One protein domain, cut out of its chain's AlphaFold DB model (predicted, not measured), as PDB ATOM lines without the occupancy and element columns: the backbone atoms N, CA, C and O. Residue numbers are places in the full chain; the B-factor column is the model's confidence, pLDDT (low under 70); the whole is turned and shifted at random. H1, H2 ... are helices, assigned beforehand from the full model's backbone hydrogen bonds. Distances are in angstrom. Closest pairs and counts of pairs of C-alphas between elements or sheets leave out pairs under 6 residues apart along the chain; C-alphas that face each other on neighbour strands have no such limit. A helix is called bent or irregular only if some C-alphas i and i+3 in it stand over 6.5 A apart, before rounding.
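AT A GLANCE: This is residues 38 to 83 of the 89 residues of the protein "IS630 family transposase" of Planctomycetes bacterium (UniProt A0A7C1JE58). Two helices are joined by a loop that folds the chain back, and they cross steeply: the longer one, H2, is met by residues 46 to 51 of H1, while the earlier part of H1 diverges from it. A tail follows H2, and its residues 77 to 83 stick out and add to the length. The printed part has 46 residues with two named helices, H1 then H2, and no named strand; the class is all helix. The whole is loose, with a radius of gyration of the C-alphas of 12.3 A, and spans 40 by 18 by 14 A.

IN THESE COORDINATES: Begin with H2, residues 59 to 73: find C-alpha 59 at (-34.327, -14.283, 4.136), and from there the helix runs 20.8 A to C-alpha 73 at (-17.070, -19.297, -6.369). Then go back to C-alpha 38 at (-20.015, -4.852, -14.157), where H1, residues 38 to 51, begins; its first and last C-alphas are 18.6 A apart. H1 is irregular, but only just: C-alphas 48 and 51 are 6.9 A apart.

HOW THE PARTS SIT: Look at Ile 50 and Thr 66, whose C-alphas, 6.7 A apart, are the closest of H1 and H2. The two helices touch there, H1 with residues 46 to 51 alone. Their lines stand at a steep tilt of 63 degrees, and they run opposite ways. In H2 every O i to N i+4 pair is within hydrogen-bond range; in H1 8 of 10 are.

THE WHOLE: The printed part runs from residue 38 to 83 with no cut. The link from H1 to H2, seven residues, is short. The two C-alphas farthest apart are those of Lys 57 and Leu 82, at 39.8 A. Residues 77 to 83 stand free. The mean pLDDT of the printed part is 85.4, and residues 74 to 83 are under 70.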
ATOM      1  N   PRO A  38     -20.602  -3.541 -14.443       88.56
ATOM      2  CA  PRO A  38     -20.015  -4.852 -14.157       88.56
ATOM      3  C   PRO A  38     -20.768  -5.654 -13.088       88.56
ATOM      4  O   PRO A  38     -20.699  -6.884 -13.094       88.56
ATOM      5  N   ILE A  39     -21.488  -4.976 -12.185       89.50
ATOM      6  CA  ILE A  39     -22.271  -5.635 -11.132       89.50
ATOM      7  C   ILE A  39     -23.439  -6.451 -11.700       89.50
ATOM      8  O   ILE A  39     -23.790  -7.475 -11.124       89.50
ATOM      9  N   GLU A  40     -23.973  -6.079 -12.866       91.88
ATOM     10  CA  GLU A  40     -25.084  -6.791 -13.508       91.88
ATOM     11  C   GLU A  40     -24.683  -8.222 -13.877       91.88
ATOM     12  O   GLU A  40     -25.476  -9.152 -13.748       91.88
ATOM     13  N   ARG A  41     -23.412  -8.446 -14.246       89.19
ATOM     14  CA  ARG A  41     -22.891  -9.799 -14.489       89.19
ATOM     15  C   ARG A  41     -22.842 -10.628 -13.206       89.19
ATOM     16  O   ARG A  41     -23.136 -11.820 -13.238       89.19
ATOM     17  N   VAL A  42     -22.480 -10.009 -12.079       89.38
ATOM     18  CA  VAL A  42     -22.493 -10.670 -10.763       89.38
ATOM     19  C   VAL A  42     -23.922 -11.065 -10.400       89.38
ATOM     20  O   VAL A  42     -24.164 -12.212 -10.027       89.38
ATOM     21  N   TRP A  43     -24.872 -10.139 -10.555       91.44
ATOM     22  CA  TRP A  43     -26.288 -10.386 -10.289       91.44
ATOM     23  C   TRP A  43     -26.860 -11.468 -11.190       91.44
ATOM     24  O   TRP A  43     -27.557 -12.350 -10.699       91.44
ATOM     25  N   TRP A  44     -26.523 -11.466 -12.480       91.75
ATOM     26  CA  TRP A  44     -26.984 -12.500 -13.394       91.75
ATOM     27  C   TRP A  44     -26.555 -13.901 -12.937       91.75
ATOM     28  O   TRP A  44     -27.405 -14.780 -12.813       91.75
ATOM     29  N   HIS A  45     -25.281 -14.095 -12.579       91.31
ATOM     30  CA  HIS A  45     -24.812 -15.378 -12.047       91.31
ATOM     31  C   HIS A  45     -25.473 -15.744 -10.714       91.31
ATOM     32  O   HIS A  45     -25.887 -16.887 -10.535       91.31
ATOM     33  N   LEU A  46     -25.626 -14.783  -9.800       92.12
ATOM     34  CA  LEU A  46     -26.327 -15.013  -8.537       92.12
ATOM     35  C   LEU A  46     -27.792 -15.435  -8.770       92.12
ATOM     36  O   LEU A  46     -28.335 -16.261  -8.034       92.12
ATOM     37  N   HIS A  47     -28.444 -14.886  -9.795       94.12
ATOM     38  CA  HIS A  47     -29.798 -15.263 -10.185       94.12
ATOM     39  C   HIS A  47     -29.879 -16.671 -10.769       94.12
ATOM     40  O   HIS A  47     -30.762 -17.423 -10.359       94.12
ATOM     41  N   GLU A  48     -28.993 -17.037 -11.697       93.88
ATOM     42  CA  GLU A  48     -28.956 -18.393 -12.270       93.88
ATOM     43  C   GLU A  48     -28.700 -19.465 -11.202       93.88
ATOM     44  O   GLU A  48     -29.376 -20.491 -11.179       93.88
ATOM     45  N   GLU A  49     -27.755 -19.216 -10.298       91.38
ATOM     46  CA  GLU A  49     -27.251 -20.240  -9.379       91.38
ATOM     47  C   GLU A  49     -28.052 -20.323  -8.073       91.38
ATOM     48  O   GLU A  49     -28.213 -21.404  -7.512       91.38
ATOM     49  N   ILE A  50     -28.543 -19.184  -7.569       94.19
ATOM     50  CA  ILE A  50     -29.098 -19.088  -6.213       94.19
ATOM     51  C   ILE A  50     -30.545 -18.605  -6.248       94.19
ATOM     52  O   ILE A  50     -31.468 -19.335  -5.887       94.19
ATOM     53  N   THR A  51     -30.780 -17.365  -6.673       93.81
ATOM     54  CA  THR A  51     -32.023 -16.673  -6.294       93.81
ATOM     55  C   THR A  51     -33.236 -16.977  -7.183       93.81
ATOM     56  O   THR A  51     -34.356 -16.763  -6.733       93.81
ATOM     57  N   ARG A  52     -33.091 -17.520  -8.403       94.25
ATOM     58  CA  ARG A  52     -34.271 -17.878  -9.224       94.25
ATOM     59  C   ARG A  52     -35.023 -19.110  -8.731       94.25
ATOM     60  O   ARG A  52     -36.229 -19.193  -8.935       94.25
ATOM     61  N   ASN A  53     -34.332 -20.075  -8.123       90.00
ATOM     62  CA  ASN A  53     -34.899 -21.398  -7.838       90.00
ATOM     63  C   ASN A  53     -34.646 -21.902  -6.412       90.00
ATOM     64  O   ASN A  53     -34.876 -23.084  -6.139       90.00
ATOM     65  N   HIS A  54     -34.212 -21.043  -5.488       94.44
ATOM     66  CA  HIS A  54     -34.040 -21.455  -4.096       94.44
ATOM     67  C   HIS A  54     -35.360 -21.934  -3.462       94.44
ATOM     68  O   HIS A  54     -36.467 -21.672  -3.940       94.44
ATOM     69  N   ARG A  55     -35.234 -22.679  -2.362       96.31
ATOM     70  CA  ARG A  55     -36.358 -23.155  -1.533       96.31
ATOM     71  C   ARG A  55     -36.295 -22.637  -0.092       96.31
ATOM     72  O   ARG A  55     -37.039 -23.120   0.756       96.31
ATOM     73  N   CYS A  56     -35.405 -21.678   0.171       97.31
ATOM     74  CA  CYS A  56     -35.274 -21.006   1.464       97.31
ATOM     75  C   CYS A  56     -36.626 -20.443   1.919       97.31
ATOM     76  O   CYS A  56     -37.344 -19.828   1.130       97.31
ATOM     77  N   LYS A  57     -36.957 -20.665   3.187       97.88
ATOM     78  CA  LYS A  57     -38.195 -20.226   3.835       97.88
ATOM     79  C   LYS A  57     -38.045 -18.859   4.484       97.88
ATOM     80  O   LYS A  57     -39.049 -18.188   4.708       97.88
ATOM     81  N   THR A  58     -36.813 -18.458   4.786       98.00
ATOM     82  CA  THR A  58     -36.508 -17.151   5.366       98.00
ATOM     83  C   THR A  58     -35.443 -16.419   4.557       98.00
ATOM     84  O   THR A  58     -34.729 -17.007   3.738       98.00
ATOM     85  N   ILE A  59     -35.351 -15.108   4.774       96.94
ATOM     86  CA  ILE A  59     -34.327 -14.283   4.136       96.94
ATOM     87  C   ILE A  59     -32.933 -14.645   4.655       96.94
ATOM     88  O   ILE A  59     -31.984 -14.643   3.882       96.94
ATOM     89  N   GLU A  60     -32.809 -15.030   5.925       97.88
ATOM     90  CA  GLU A  60     -31.549 -15.449   6.543       97.88
ATOM     91  C   GLU A  60     -30.989 -16.702   5.863       97.88
ATOM     92  O   GLU A  60     -29.804 -16.747   5.544       97.88
ATOM     93  N   GLU A  61     -31.844 -17.684   5.566       97.56
ATOM     94  CA  GLU A  61     -31.455 -18.885   4.820       97.56
ATOM     95  C   GLU A  61     -30.975 -18.545   3.397       97.56
ATOM     96  O   GLU A  61     -29.985 -19.106   2.924       97.56
ATOM     97  N   LEU A  62     -31.647 -17.613   2.711       96.62
ATOM     98  CA  LEU A  62     -31.244 -17.170   1.371       96.62
ATOM     99  C   LEU A  62     -29.929 -16.379   1.397       96.62
ATOM    100  O   LEU A  62     -29.091 -16.533   0.505       96.62
ATOM    101  N   LEU A  63     -29.741 -15.540   2.415       95.94
ATOM    102  CA  LEU A  63     -28.517 -14.774   2.619       95.94
ATOM    103  C   LEU A  63     -27.338 -15.696   2.914       95.94
ATOM    104  O   LEU A  63     -26.291 -15.523   2.297       95.94
ATOM    105  N   GLN A  64     -27.509 -16.699   3.781       95.38
ATOM    106  CA  GLN A  64     -26.458 -17.676   4.062       95.38
ATOM    107  C   GLN A  64     -26.020 -18.385   2.777       95.38
ATOM    108  O   GLN A  64     -24.838 -18.382   2.447       95.38
ATOM    109  N   LEU A  65     -26.980 -18.888   1.995       94.56
ATOM    110  CA  LEU A  65     -26.697 -19.545   0.720       94.56
ATOM    111  C   LEU A  65     -25.980 -18.609  -0.273       94.56
ATOM    112  O   LEU A  65     -25.068 -19.022  -0.986       94.56
ATOM    113  N   THR A  66     -26.373 -17.333  -0.301       93.12
ATOM    114  CA  THR A  66     -25.739 -16.300  -1.132       93.12
ATOM    115  C   THR A  66     -24.291 -16.039  -0.706       93.12
ATOM    116  O   THR A  66     -23.406 -15.966  -1.559       93.12
ATOM    117  N   PHE A  67     -24.021 -15.917   0.597       91.50
ATOM    118  CA  PHE A  67     -22.667 -15.701   1.114       91.50
ATOM    119  C   PHE A  67     -21.766 -16.921   0.913       91.50
ATOM    120  O   PHE A  67     -20.614 -16.755   0.510       91.50
ATOM    121  N   ASP A  68     -22.295 -18.129   1.101       91.44
ATOM    122  CA  ASP A  68     -21.577 -19.372   0.810       91.44
ATOM    123  C   ASP A  68     -21.206 -19.449  -0.678       91.44
ATOM    124  O   ASP A  68     -20.069 -19.776  -1.025       91.44
ATOM    125  N   TRP A  69     -22.129 -19.067  -1.570       90.12
ATOM    126  CA  TRP A  69     -21.868 -18.987  -3.008       90.12
ATOM    127  C   TRP A  69     -20.763 -17.979  -3.349       90.12
ATOM    128  O   TRP A  69     -19.859 -18.311  -4.120       90.12
ATOM    129  N   PHE A  70     -20.779 -16.786  -2.743       87.50
ATOM    130  CA  PHE A  70     -19.712 -15.794  -2.917       87.50
ATOM    131  C   PHE A  70     -18.351 -16.315  -2.437       87.50
ATOM    132  O   PHE A  70     -17.347 -16.118  -3.123       87.50
ATOM    133  N   GLY A  71     -18.316 -17.001  -1.290       85.44
ATOM    134  CA  GLY A  71     -17.091 -17.571  -0.726       85.44
ATOM    135  C   GLY A  71     -16.521 -18.722  -1.559       85.44
ATOM    136  O   GLY A  71     -15.316 -18.770  -1.801       85.44
ATOM    137  N   TYR A  72     -17.380 -19.626  -2.038       81.62
ATOM    138  CA  TYR A  72     -16.978 -20.783  -2.839       81.62
ATOM    139  C   TYR A  72     -16.541 -20.402  -4.255       81.62
ATOM    140  O   TYR A  72     -15.512 -20.879  -4.734       81.62
ATOM    141  N   LYS A  73     -17.325 -19.568  -4.953       71.81
ATOM    142  CA  LYS A  73     -17.070 -19.297  -6.369       71.81
ATOM    143  C   LYS A  73     -15.895 -18.355  -6.595       71.81
ATOM    144  O   LYS A  73     -15.326 -18.438  -7.678       71.81
ATOM    145  N   ASN A  74     -15.553 -17.495  -5.621       67.81
ATOM    146  CA  ASN A  74     -14.484 -16.480  -5.663       67.81
ATOM    147  C   ASN A  74     -14.197 -15.951  -7.089       67.81
ATOM    148  O   ASN A  74     -13.052 -15.812  -7.516       67.81
ATOM    149  N   THR A  75     -15.264 -15.731  -7.871       59.88
ATOM    150  CA  THR A  75     -15.188 -15.597  -9.340       59.88
ATOM    151  C   THR A  75     -14.664 -14.231  -9.750       59.88
ATOM    152  O   THR A  75     -14.311 -14.000 -10.905       59.88
ATOM    153  N   PHE A  76     -14.650 -13.312  -8.792       62.50
ATOM    154  CA  PHE A  76     -14.220 -11.940  -8.929       62.50
ATOM    155  C   PHE A  76     -13.132 -11.723  -7.888       62.50
ATOM    156  O   PHE A  76     -13.386 -11.148  -6.832       62.50
ATOM    157  N   ALA A  77     -11.931 -12.241  -8.162       61.50
ATOM    158  CA  ALA A  77     -10.763 -11.918  -7.360       61.50
ATOM    159  C   ALA A  77     -10.637 -10.390  -7.322       61.50
ATOM    160  O   ALA A  77     -10.367  -9.747  -8.338       61.50
ATOM    161  N   ILE A  78     -10.921  -9.800  -6.163       61.16
ATOM    162  CA  ILE A  78     -10.717  -8.375  -5.961       61.16
ATOM    163  C   ILE A  78      -9.211  -8.201  -5.877       61.16
ATOM    164  O   ILE A  78      -8.582  -8.696  -4.941       61.16
ATOM    165  N   GLU A  79      -8.634  -7.522  -6.863       64.56
ATOM    166  CA  GLU A  79      -7.227  -7.164  -6.821       64.56
ATOM    167  C   GLU A  79      -7.003  -6.130  -5.709       64.56
ATOM    168  O   GLU A  79      -7.093  -4.917  -5.888       64.56
ATOM    169  N   SER A  80      -6.743  -6.648  -4.511       60.16
ATOM    170  CA  SER A  80      -6.488  -5.874  -3.302       60.16
ATOM    171  C   SER A  80      -5.110  -5.213  -3.310       60.16
ATOM    172  O   SER A  80      -4.879  -4.310  -2.514       60.16
ATOM    173  N   SER A  81      -4.218  -5.598  -4.231       63.47
ATOM    174  CA  SER A  81      -2.890  -4.993  -4.406       63.47
ATOM    175  C   SER A  81      -2.964  -3.499  -4.760       63.47
ATOM    176  O   SER A  81      -2.068  -2.735  -4.405       63.47
ATOM    177  N   LEU A  82      -4.055  -3.067  -5.407       55.41
ATOM    178  CA  LEU A  82      -4.299  -1.681  -5.821       55.41
ATOM    179  C   LEU A  82      -4.772  -0.775  -4.679       55.41
ATOM    180  O   LEU A  82      -4.718   0.448  -4.799       55.41
ATOM    181  N   TYR A  83      -5.240  -1.360  -3.578       55.53
ATOM    182  CA  TYR A  83      -5.703  -0.628  -2.409       55.53
ATOM    183  C   TYR A  83      -4.699  -0.869  -1.282       55.53
ATOM    184  O   TYR A  83      -4.716  -1.945  -0.681       55.53
TER     185      TYR A  83